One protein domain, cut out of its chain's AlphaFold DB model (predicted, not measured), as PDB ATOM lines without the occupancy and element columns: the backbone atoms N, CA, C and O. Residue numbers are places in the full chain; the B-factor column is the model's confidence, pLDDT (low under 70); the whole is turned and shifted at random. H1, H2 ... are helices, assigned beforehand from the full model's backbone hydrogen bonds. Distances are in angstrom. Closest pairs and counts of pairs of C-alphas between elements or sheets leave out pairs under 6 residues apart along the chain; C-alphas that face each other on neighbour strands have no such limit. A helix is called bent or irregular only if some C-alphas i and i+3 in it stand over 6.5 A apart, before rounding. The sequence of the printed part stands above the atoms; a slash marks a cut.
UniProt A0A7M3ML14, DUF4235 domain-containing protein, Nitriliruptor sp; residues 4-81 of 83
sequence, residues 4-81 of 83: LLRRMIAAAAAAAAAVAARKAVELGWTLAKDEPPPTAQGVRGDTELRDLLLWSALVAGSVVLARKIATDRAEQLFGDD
ATOM      1  N   LEU A   4      34.840 -44.943  17.579       79.12
ATOM      2  CA  LEU A   4      33.872 -45.790  18.277       79.12
ATOM      3  C   LEU A   4      33.212 -45.077  19.476       79.12
ATOM      4  O   LEU A   4      32.003 -45.184  19.662       79.12
ATOM      5  N   LEU A   5      33.984 -44.306  20.253       79.75
ATOM      6  CA  LEU A   5      33.478 -43.520  21.387       79.75
ATOM      7  C   LEU A   5      32.581 -42.368  20.913       79.75
ATOM      8  O   LEU A   5      31.516 -42.161  21.488       79.75
ATOM      9  N   ARG A   6      32.950 -41.674  19.824       76.25
ATOM     10  CA  ARG A   6      32.108 -40.619  19.220       76.25
ATOM     11  C   ARG A   6      30.751 -41.175  18.765       76.25
ATOM     12  O   ARG A   6      29.715 -40.597  19.080       76.25
ATOM     13  N   ARG A   7      30.741 -42.339  18.103       76.25
ATOM     14  CA  ARG A   7      29.502 -43.019  17.669       76.25
ATOM     15  C   ARG A   7      28.617 -43.442  18.841       76.25
ATOM     16  O   ARG A   7      27.405 -43.264  18.772       76.25
ATOM     17  N   MET A   8      29.209 -43.965  19.917       81.88
ATOM     18  CA  MET A   8      28.474 -44.328  21.138       81.88
ATOM     19  C   MET A   8      27.801 -43.106  21.779       81.88
ATOM     20  O   MET A   8      26.623 -43.165  22.127       81.88
ATOM     21  N   ILE A   9      28.517 -41.981  21.884       78.88
ATOM     22  CA  ILE A   9      27.979 -40.727  22.436       78.88
ATOM     23  C   ILE A   9      26.853 -40.182  21.548       78.88
ATOM     24  O   ILE A   9      25.794 -39.821  22.058       78.88
ATOM     25  N   ALA A  10      27.037 -40.183  20.226       76.25
ATOM     26  CA  ALA A  10      26.007 -39.758  19.280       76.25
ATOM     27  C   ALA A  10      24.746 -40.636  19.363       76.25
ATOM     28  O   ALA A  10      23.629 -40.119  19.380       76.25
ATOM     29  N   ALA A  11      24.902 -41.957  19.489       76.56
ATOM     30  CA  ALA A  11      23.781 -42.877  19.666       76.56
ATOM     31  C   ALA A  11      23.033 -42.633  20.989       76.56
ATOM     32  O   ALA A  11      21.801 -42.620  21.005       76.56
ATOM     33  N   ALA A  12      23.759 -42.385  22.084       78.00
ATOM     34  CA  ALA A  12      23.165 -42.042  23.373       78.00
ATOM     35  C   ALA A  12      22.398 -40.710  23.314       78.00
ATOM     36  O   ALA A  12      21.264 -40.629  23.786       78.00
ATOM     37  N   ALA A  13      22.967 -39.688  22.667       76.44
ATOM     38  CA  ALA A  13      22.310 -38.400  22.458       76.44
ATOM     39  C   ALA A  13      21.045 -38.535  21.591       76.44
ATOM     40  O   ALA A  13      19.995 -38.000  21.942       76.44
ATOM     41  N   ALA A  14      21.101 -39.312  20.506       76.81
ATOM     42  CA  ALA A  14      19.950 -39.581  19.644       76.81
ATOM     43  C   ALA A  14      18.843 -40.369  20.369       76.81
ATOM     44  O   ALA A  14      17.652 -40.129  20.151       76.81
ATOM     45  N   ALA A  15      19.209 -41.299  21.256       78.81
ATOM     46  CA  ALA A  15      18.257 -42.004  22.109       78.81
ATOM     47  C   ALA A  15      17.599 -41.058  23.126       78.81
ATOM     48  O   ALA A  15      16.376 -41.069  23.261       78.81
ATOM     49  N   ALA A  16      18.379 -40.195  23.782       79.44
ATOM     50  CA  ALA A  16      17.853 -39.189  24.701       79.44
ATOM     51  C   ALA A  16      16.918 -38.195  23.987       79.44
ATOM     52  O   ALA A  16      15.821 -37.926  24.476       79.44
ATOM     53  N   ALA A  17      17.299 -37.724  22.795       77.88
ATOM     54  CA  ALA A  17      16.476 -36.848  21.963       77.88
ATOM     55  C   ALA A  17      15.158 -37.519  21.548       77.88
ATOM     56  O   ALA A  17      14.104 -36.892  21.605       77.88
ATOM     57  N   ALA A  18      15.188 -38.808  21.199       76.69
ATOM     58  CA  ALA A  18      13.982 -39.578  20.897       76.69
ATOM     59  C   ALA A  18      13.031 -39.676  22.103       76.69
ATOM     60  O   ALA A  18      11.822 -39.492  21.954       76.69
ATOM     61  N   VAL A  19      13.560 -39.938  23.303       86.56
ATOM     62  CA  VAL A  19      12.758 -39.996  24.537       86.56
ATOM     63  C   VAL A  19      12.164 -38.626  24.866       86.56
ATOM     64  O   VAL A  19      10.978 -38.535  25.186       86.56
ATOM     65  N   ALA A  20      12.957 -37.560  24.750       84.19
ATOM     66  CA  ALA A  20      12.494 -36.194  24.969       84.19
ATOM     67  C   ALA A  20      11.400 -35.795  23.966       84.19
ATOM     68  O   ALA A  20      10.366 -35.270  24.372       84.19
ATOM     69  N   ALA A  21      11.581 -36.113  22.680       84.69
ATOM     70  CA  ALA A  21      10.591 -35.860  21.637       84.69
ATOM     71  C   ALA A  21       9.278 -36.597  21.919       84.69
ATOM     72  O   ALA A  21       8.210 -35.996  21.850       84.69
ATOM     73  N   ARG A  22       9.348 -37.875  22.312       86.06
ATOM     74  CA  ARG A  22       8.158 -38.638  22.699       86.06
ATOM     75  C   ARG A  22       7.419 -37.986  23.868       86.06
ATOM     76  O   ARG A  22       6.215 -37.785  23.766       86.06
ATOM     77  N   LYS A  23       8.125 -37.604  24.938       88.44
ATOM     78  CA  LYS A  23       7.504 -36.915  26.081       88.44
ATOM     79  C   LYS A  23       6.898 -35.567  25.701       88.44
ATOM     80  O   LYS A  23       5.838 -35.221  26.207       88.44
ATOM     81  N   ALA A  24       7.552 -34.809  24.821       88.12
ATOM     82  CA  ALA A  24       7.030 -33.535  24.339       88.12
ATOM     83  C   ALA A  24       5.731 -33.722  23.543       88.12
ATOM     84  O   ALA A  24       4.785 -32.963  23.731       88.12
ATOM     85  N   VAL A  25       5.662 -34.761  22.705       88.62
ATOM     86  CA  VAL A  25       4.450 -35.113  21.952       88.62
ATOM     87  C   VAL A  25       3.338 -35.594  22.891       88.62
ATOM     88  O   VAL A  25       2.207 -35.139  22.758       88.62
ATOM     89  N   GLU A  26       3.651 -36.441  23.877       89.12
ATOM     90  CA  GLU A  26       2.708 -36.883  24.921       89.12
ATOM     91  C   GLU A  26       2.133 -35.696  25.711       89.12
ATOM     92  O   GLU A  26       0.915 -35.572  25.826       89.12
ATOM     93  N   LEU A  27       2.987 -34.779  26.180       89.81
ATOM     94  CA  LEU A  27       2.553 -33.557  26.865       89.81
ATOM     95  C   LEU A  27       1.706 -32.663  25.956       89.81
ATOM     96  O   LEU A  27       0.650 -32.187  26.369       89.81
ATOM     97  N   GLY A  28       2.140 -32.458  24.711       86.38
ATOM     98  CA  GLY A  28       1.408 -31.661  23.729       86.38
ATOM     99  C   GLY A  28       0.008 -32.210  23.462       86.38
ATOM    100  O   GLY A  28      -0.944 -31.438  23.382       86.38
ATOM    101  N   TRP A  29      -0.136 -33.536  23.406       86.25
ATOM    102  CA  TRP A  29      -1.438 -34.186  23.286       86.25
ATOM    103  C   TRP A  29      -2.321 -33.915  24.498       86.25
ATOM    104  O   TRP A  29      -3.436 -33.420  24.337       86.25
ATOM    105  N   THR A  30      -1.807 -34.165  25.706       88.25
ATOM    106  CA  THR A  30      -2.575 -33.940  26.938       88.25
ATOM    107  C   THR A  30      -3.019 -32.488  27.084       88.25
ATOM    108  O   THR A  30      -4.147 -32.238  27.477       88.25
ATOM    109  N   LEU A  31      -2.182 -31.522  26.691       89.25
ATOM    110  CA  LEU A  31      -2.531 -30.100  26.741       89.25
ATOM    111  C   LEU A  31      -3.565 -29.702  25.680       89.25
ATOM    112  O   LEU A  31      -4.369 -28.808  25.916       89.25
ATOM    113  N   ALA A  32      -3.532 -30.328  24.501       88.19
ATOM    114  CA  ALA A  32      -4.423 -29.985  23.393       88.19
ATOM    115  C   ALA A  32      -5.803 -30.648  23.494       88.19
ATOM    116  O   ALA A  32      -6.778 -30.116  22.962       88.19
ATOM    117  N   LYS A  33      -5.872 -31.832  24.103       84.25
ATOM    118  CA  LYS A  33      -7.074 -32.672  24.123       84.25
ATOM    119  C   LYS A  33      -7.650 -32.911  25.514       84.25
ATOM    120  O   LYS A  33      -8.758 -33.420  25.601       84.25
ATOM    121  N   ASP A  34      -6.922 -32.537  26.566       86.56
ATOM    122  CA  ASP A  34      -7.283 -32.787  27.971       86.56
ATOM    123  C   ASP A  34      -7.562 -34.277  28.269       86.56
ATOM    124  O   ASP A  34      -8.277 -34.642  29.200       86.56
ATOM    125  N   GLU A  35      -6.983 -35.165  27.456       83.56
ATOM    126  CA  GLU A  35      -7.147 -36.613  27.533       83.56
ATOM    127  C   GLU A  35      -5.782 -37.312  27.421       83.56
ATOM    128  O   GLU A  35      -4.856 -36.782  26.787       83.56
ATOM    129  N   PRO A  36      -5.611 -38.501  28.030       82.81
ATOM    130  CA  PRO A  36      -4.392 -39.274  27.855       82.81
ATOM    131  C   PRO A  36      -4.245 -39.724  26.390       82.81
ATOM    132  O   PRO A  36      -5.242 -40.020  25.729       82.81
ATOM    133  N   PRO A  37      -3.010 -39.815  25.870       85.12
ATOM    134  CA  PRO A  37      -2.778 -40.242  24.499       85.12
ATOM    135  C   PRO A  37      -3.311 -41.658  24.221       85.12
ATOM    136  O   PRO A  37      -3.323 -42.498  25.129       85.12
ATOM    137  N   PRO A  38      -3.699 -41.960  22.965       85.88
ATOM    138  CA  PRO A  38      -4.202 -43.273  22.580       85.88
ATOM    139  C   PRO A  38      -3.231 -44.394  22.953       85.88
ATOM    140  O   PRO A  38      -2.026 -44.321  22.696       85.88
ATOM    141  N   THR A  39      -3.765 -45.473  23.524       85.25
ATOM    142  CA  THR A  39      -2.990 -46.671  23.866       85.25
ATOM    143  C   THR A  39      -3.602 -47.914  23.237       85.25
ATOM    144  O   THR A  39      -4.811 -47.990  23.026       85.25
ATOM    145  N   ALA A  40      -2.770 -48.927  22.982       81.19
ATOM    146  CA  ALA A  40      -3.221 -50.206  22.431       81.19
ATOM    147  C   ALA A  40      -4.273 -50.912  23.308       81.19
ATOM    148  O   ALA A  40      -5.093 -51.662  22.794       81.19
ATOM    149  N   GLN A  41      -4.283 -50.645  24.619       81.19
ATOM    150  CA  GLN A  41      -5.261 -51.206  25.557       81.19
ATOM    151  C   GLN A  41      -6.648 -50.546  25.450       81.19
ATOM    152  O   GLN A  41      -7.632 -51.120  25.909       81.19
ATOM    153  N   GLY A  42      -6.736 -49.350  24.858       75.56
ATOM    154  CA  GLY A  42      -7.986 -48.605  24.686       75.56
ATOM    155  C   GLY A  42      -8.752 -48.934  23.402       75.56
ATOM    156  O   GLY A  42      -9.866 -48.449  23.229       75.56
ATOM    157  N   VAL A  43      -8.189 -49.749  22.505       83.25
ATOM    158  CA  VAL A  43      -8.797 -50.038  21.200       83.25
ATOM    159  C   VAL A  43      -9.956 -51.018  21.358       83.25
ATOM    160  O   VAL A  43      -9.758 -52.168  21.748       83.25
ATOM    161  N   ARG A  44     -11.171 -50.561  21.048       85.38
ATOM    162  CA  ARG A  44     -12.397 -51.380  21.078       85.38
ATOM    163  C   ARG A  44     -13.108 -51.468  19.726       85.38
ATOM    164  O   ARG A  44     -13.981 -52.318  19.571       85.38
ATOM    165  N   GLY A  45     -12.715 -50.644  18.759       86.75
ATOM    166  CA  GLY A  45     -13.250 -50.630  17.405       86.75
ATOM    167  C   GLY A  45     -12.322 -49.917  16.420       86.75
ATOM    168  O   GLY A  45     -11.196 -49.525  16.746       86.75
ATOM    169  N   ASP A  46     -12.804 -49.774  15.186       86.25
ATOM    170  CA  ASP A  46     -12.018 -49.244  14.065       86.25
ATOM    171  C   ASP A  46     -11.643 -47.765  14.241       86.25
ATOM    172  O   ASP A  46     -10.583 -47.329  13.788       86.25
ATOM    173  N   THR A  47     -12.485 -46.987  14.926       83.25
ATOM    174  CA  THR A  47     -12.226 -45.566  15.193       83.25
ATOM    175  C   THR A  47     -11.055 -45.401  16.158       83.25
ATOM    176  O   THR A  47     -10.120 -44.658  15.867       83.25
ATOM    177  N   GLU A  48     -11.050 -46.150  17.261       83.88
ATOM    178  CA  GLU A  48      -9.969 -46.123  18.247       83.88
ATOM    179  C   GLU A  48      -8.666 -46.682  17.662       83.88
ATOM    180  O   GLU A  48      -7.576 -46.207  17.990       83.88
ATOM    181  N   LEU A  49      -8.763 -47.662  16.756       88.06
ATOM    182  CA  LEU A  49      -7.610 -48.178  16.022       88.06
ATOM    183  C   LEU A  49      -7.011 -47.110  15.099       88.06
ATOM    184  O   LEU A  49      -5.790 -46.948  15.065       88.06
ATOM    185  N   ARG A  50      -7.845 -46.360  14.369       87.94
ATOM    186  CA  ARG A  50      -7.384 -45.262  13.510       87.94
ATOM    187  C   ARG A  50      -6.675 -44.184  14.323       87.94
ATOM    188  O   ARG A  50      -5.601 -43.739  13.921       87.94
ATOM    189  N   ASP A  51      -7.235 -43.798  15.462       84.31
ATOM    190  CA  ASP A  51      -6.640 -42.773  16.318       84.31
ATOM    191  C   ASP A  51      -5.323 -43.254  16.941       84.31
ATOM    192  O   ASP A  51      -4.349 -42.500  16.980       84.31
ATOM    193  N   LEU A  52      -5.225 -44.537  17.308       88.62
ATOM    194  CA  LEU A  52      -3.961 -45.147  17.724       88.62
ATOM    195  C   LEU A  52      -2.918 -45.151  16.598       88.62
ATOM    196  O   LEU A  52      -1.743 -44.864  16.844       88.62
ATOM    197  N   LEU A  53      -3.318 -45.463  15.365       90.19
ATOM    198  CA  LEU A  53      -2.419 -45.453  14.213       90.19
ATOM    199  C   LEU A  53      -1.907 -44.040  13.924       90.19
ATOM    200  O   LEU A  53      -0.699 -43.856  13.783       90.19
ATOM    201  N   LEU A  54      -2.788 -43.039  13.911       89.69
ATOM    202  CA  LEU A  54      -2.406 -41.639  13.716       89.69
ATOM    203  C   LEU A  54      -1.477 -41.148  14.829       89.69
ATOM    204  O   LEU A  54      -0.452 -40.524  14.550       89.69
ATOM    205  N   TRP A  55      -1.789 -41.489  16.078       87.06
ATOM    206  CA  TRP A  55      -0.943 -41.184  17.223       87.06
ATOM    207  C   TRP A  55       0.444 -41.826  17.106       87.06
ATOM    208  O   TRP A  55       1.467 -41.152  17.240       87.06
ATOM    209  N   SER A  56       0.502 -43.123  16.799       88.94
ATOM    210  CA  SER A  56       1.771 -43.841  16.651       88.94
ATOM    211  C   SER A  56       2.612 -43.295  15.495       88.94
ATOM    212  O   SER A  56       3.825 -43.141  15.648       88.94
ATOM    213  N   ALA A  57       1.980 -42.918  14.379       91.44
ATOM    214  CA  ALA A  57       2.642 -42.280  13.249       91.44
ATOM    215  C   ALA A  57       3.220 -40.907  13.629       91.44
ATOM    216  O   ALA A  57       4.363 -40.609  13.282       91.44
ATOM    217  N   LEU A  58       2.477 -40.100  14.396       88.75
ATOM    218  CA  LEU A  58       2.942 -38.802  14.889       88.75
ATOM    219  C   LEU A  58       4.167 -38.952  15.803       88.75
ATOM    220  O   LEU A  58       5.168 -38.254  15.621       88.75
ATOM    221  N   VAL A  59       4.121 -39.888  16.755       88.88
ATOM    222  CA  VAL A  59       5.244 -40.163  17.663       88.88
ATOM    223  C   VAL A  59       6.456 -40.667  16.880       88.88
ATOM    224  O   VAL A  59       7.561 -40.153  17.062       88.88
ATOM    225  N   ALA A  60       6.265 -41.634  15.981       88.12
ATOM    226  CA  ALA A  60       7.343 -42.185  15.165       88.12
ATOM    227  C   ALA A  60       7.992 -41.111  14.279       88.12
ATOM    228  O   ALA A  60       9.217 -40.989  14.269       88.12
ATOM    229  N   GLY A  61       7.188 -40.286  13.600       90.31
ATOM    230  CA  GLY A  61       7.678 -39.180  12.775       90.31
ATOM    231  C   GLY A  61       8.489 -38.166  13.583       90.31
ATOM    232  O   GLY A  61       9.589 -37.789  13.180       90.31
ATOM    233  N   SER A  62       8.002 -37.802  14.771       87.19
ATOM    234  CA  SER A  62       8.686 -36.873  15.678       87.19
ATOM    235  C   SER A  62      10.027 -37.428  16.170       87.19
ATOM    236  O   SER A  62      11.029 -36.715  16.193       87.19
ATOM    237  N   VAL A  63      10.075 -38.717  16.516       86.62
ATOM    238  CA  VAL A  63      11.306 -39.400  16.942       86.62
ATOM    239  C   VAL A  63      12.323 -39.483  15.808       86.62
ATOM    240  O   VAL A  63      13.505 -39.218  16.031       86.62
ATOM    241  N   VAL A  64      11.891 -39.840  14.597       89.06
ATOM    242  CA  VAL A  64      12.773 -39.907  13.423       89.06
ATOM    243  C   VAL A  64      13.352 -38.530  13.115       89.06
ATOM    244  O   VAL A  64      14.560 -38.415  12.910       89.06
ATOM    245  N   LEU A  65      12.528 -37.481  13.155       85.81
ATOM    246  CA  LEU A  65      12.982 -36.111  12.937       85.81
ATOM    247  C   LEU A  65      13.981 -35.665  14.014       85.81
ATOM    248  O   LEU A  65      15.040 -35.141  13.679       85.81
ATOM    249  N   ALA A  66      13.690 -35.924  15.290       82.69
ATOM    250  CA  ALA A  66      14.584 -35.582  16.396       82.69
ATOM    251  C   ALA A  66      15.933 -36.307  16.293       82.69
ATOM    252  O   ALA A  66      16.981 -35.692  16.490       82.69
ATOM    253  N   ARG A  67      15.919 -37.598  15.936       80.94
ATOM    254  CA  ARG A  67      17.145 -38.366  15.684       80.94
ATOM    255  C   ARG A  67      17.932 -37.792  14.521       80.94
ATOM    256  O   ARG A  67      19.128 -37.596  14.676       80.94
ATOM    257  N   LYS A  68      17.270 -37.484  13.403       84.56
ATOM    258  CA  LYS A  68      17.926 -36.894  12.235       84.56
ATOM    259  C   LYS A  68      18.609 -35.577  12.598       84.56
ATOM    260  O   LYS A  68      19.795 -35.437  12.362       84.56
ATOM    261  N   ILE A  69      17.901 -34.664  13.268       84.88
ATOM    262  CA  ILE A  69      18.477 -33.388  13.717       84.88
ATOM    263  C   ILE A  69      19.669 -33.621  14.654       84.88
ATOM    264  O   ILE A  69      20.691 -32.955  14.515       84.88
ATOM    265  N   ALA A  70      19.562 -34.554  15.603       79.31
ATOM    266  CA  ALA A  70      20.653 -34.864  16.523       79.31
ATOM    267  C   ALA A  70      21.877 -35.454  15.803       79.31
ATOM    268  O   ALA A  70      23.006 -35.088  16.127       79.31
ATOM    269  N   THR A  71      21.666 -36.335  14.823       79.12
ATOM    270  CA  THR A  71      22.731 -36.915  13.998       79.12
ATOM    271  C   THR A  71      23.381 -35.858  13.110       79.12
ATOM    272  O   THR A  71      24.595 -35.709  13.181       79.12
ATOM    273  N   ASP A  72      22.596 -35.064  12.378       82.19
ATOM    274  CA  ASP A  72      23.097 -33.988  11.510       82.19
ATOM    275  C   ASP A  72      23.930 -32.971  12.319       82.19
ATOM    276  O   ASP A  72      24.990 -32.518  11.891       82.19
ATOM    277  N   ARG A  73      23.488 -32.632  13.540       79.19
ATOM    278  CA  ARG A  73      24.234 -31.749  14.453       79.19
ATOM    279  C   ARG A  73      25.507 -32.390  14.998       79.19
ATOM    280  O   ARG A  73      26.505 -31.691  15.154       79.19
ATOM    281  N   ALA A  74      25.482 -33.684  15.305       71.38
ATOM    282  CA  ALA A  74      26.672 -34.403  15.739       71.38
ATOM    283  C   ALA A  74      27.711 -34.486  14.608       71.38
ATOM    284  O   ALA A  74      28.892 -34.290  14.864       71.38
ATOM    285  N   GLU A  75      27.284 -34.712  13.364       72.75
ATOM    286  CA  GLU A  75      28.174 -34.697  12.198       72.75
ATOM    287  C   GLU A  75      28.810 -33.321  11.976       72.75
ATOM    288  O   GLU A  75      30.013 -33.261  11.759       72.75
ATOM    289  N   GLN A  76      28.064 -32.221  12.126       73.62
ATOM    290  CA  GLN A  76      28.645 -30.869  12.071       73.62
ATOM    291  C   GLN A  76      29.703 -30.645  13.161       73.62
ATOM    292  O   GLN A  76      30.794 -30.169  12.881       73.62
ATOM    293  N   LEU A  77      29.401 -31.017  14.408       65.81
ATOM    294  CA  LEU A  77      30.301 -30.788  15.544       65.81
ATOM    295  C   LEU A  77      31.549 -31.677  15.534       65.81
ATOM    296  O   LEU A  77      32.559 -31.307  16.121       65.81
ATOM    297  N   PHE A  78      31.470 -32.865  14.933       64.75
ATOM    298  CA  PHE A  78      32.570 -33.829  14.920       64.75
ATOM    299  C   PHE A  78      33.261 -33.965  13.561       64.75
ATOM    300  O   PHE A  78      34.301 -34.619  13.524       64.75
ATOM    301  N   GLY A  79      32.697 -33.400  12.490       58.28
ATOM    302  CA  GLY A  79      33.277 -33.346  11.146       58.28
ATOM    303  C   GLY A  79      34.203 -32.147  10.923       58.28
ATOM    304  O   GLY A  79      35.131 -32.261  10.132       58.28
ATOM    305  N   ASP A  80      34.020 -31.052  11.670       54.31
ATOM    306  CA  ASP A  80      34.945 -29.900  11.673       54.31
ATOM    307  C   ASP A  80      36.306 -30.215  12.333       54.31
ATOM    308  O   ASP A  80      37.260 -29.467  12.158       54.31
ATOM    309  N   ASP A  81      36.427 -31.328  13.067       53.03
ATOM    310  CA  ASP A  81      37.695 -31.759  13.683       53.03
ATOM    311  C   ASP A  81      38.679 -32.413  12.680       53.03
ATOM    312  O   ASP A  81      39.820 -32.688  13.056       53.03
TER     313      ASP A  81
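Overview. This is residues 4 to 81 of the 83 residues of the protein "DUF4235 domain-containing protein" of Nitriliruptor sp (UniProt A0A7M3ML14). What shape does the model have? Two long helices, H1 and H2, form a helical hairpin and cross near their middles as a narrow X, with the loop of residues 34 to 45 joining them at one end. Near that end residues 30 to 35 stick out, of which 30 to 33 belong to H1. What is it made of, and how large is it? The printed part has 78 residues with two named helices, H1 then H2, and no named strand, and its class is all helix. It is a loose rod spanning 54 by 22 by 15 A, with a radius of gyration of the C-alphas of 16.2 A.

Arrangement. Where does the longest helix touch its partner? H2, residues 46 to 81, touches H1, residues 4 to 33, with residues 59 to 74 alone. The closest C-alphas are those of Ala 18 and Val 63, 4.8 A apart. How do their lines stand? They run opposite ways at a steep tilt of 37 degrees, only just past shallow, with centres 8.4 A apart. Are the helix backbones complete? In H1 every O i to N i+4 pair is within hydrogen-bond range, and in H2 30 of 32 are.

Along the chain. Where does H2 run? It begins at C-alpha 46 (-12.018, -49.244, 14.065) and ends at C-alpha 81 (37.695, -31.759, 13.683), 52.7 A away. It is neither bent nor irregular, but only just: C-alphas 77 and 80 are 6.1 A apart. Where does H1 begin? C-alpha 4 is at (33.872, -45.790, 18.277), and from there to C-alpha 33 is 43.4 A.

Size, cuts and confidence. How far does it reach? The two C-alphas farthest apart, those of Gly 45 and Asp 81, are 54.5 A apart. Is the printed part whole? It has no cut, and the 12-residue link from H1 to H2 is long. Where is confidence low? Residues 77 to 81 have pLDDT under 70, and the mean of the printed part is 82.1.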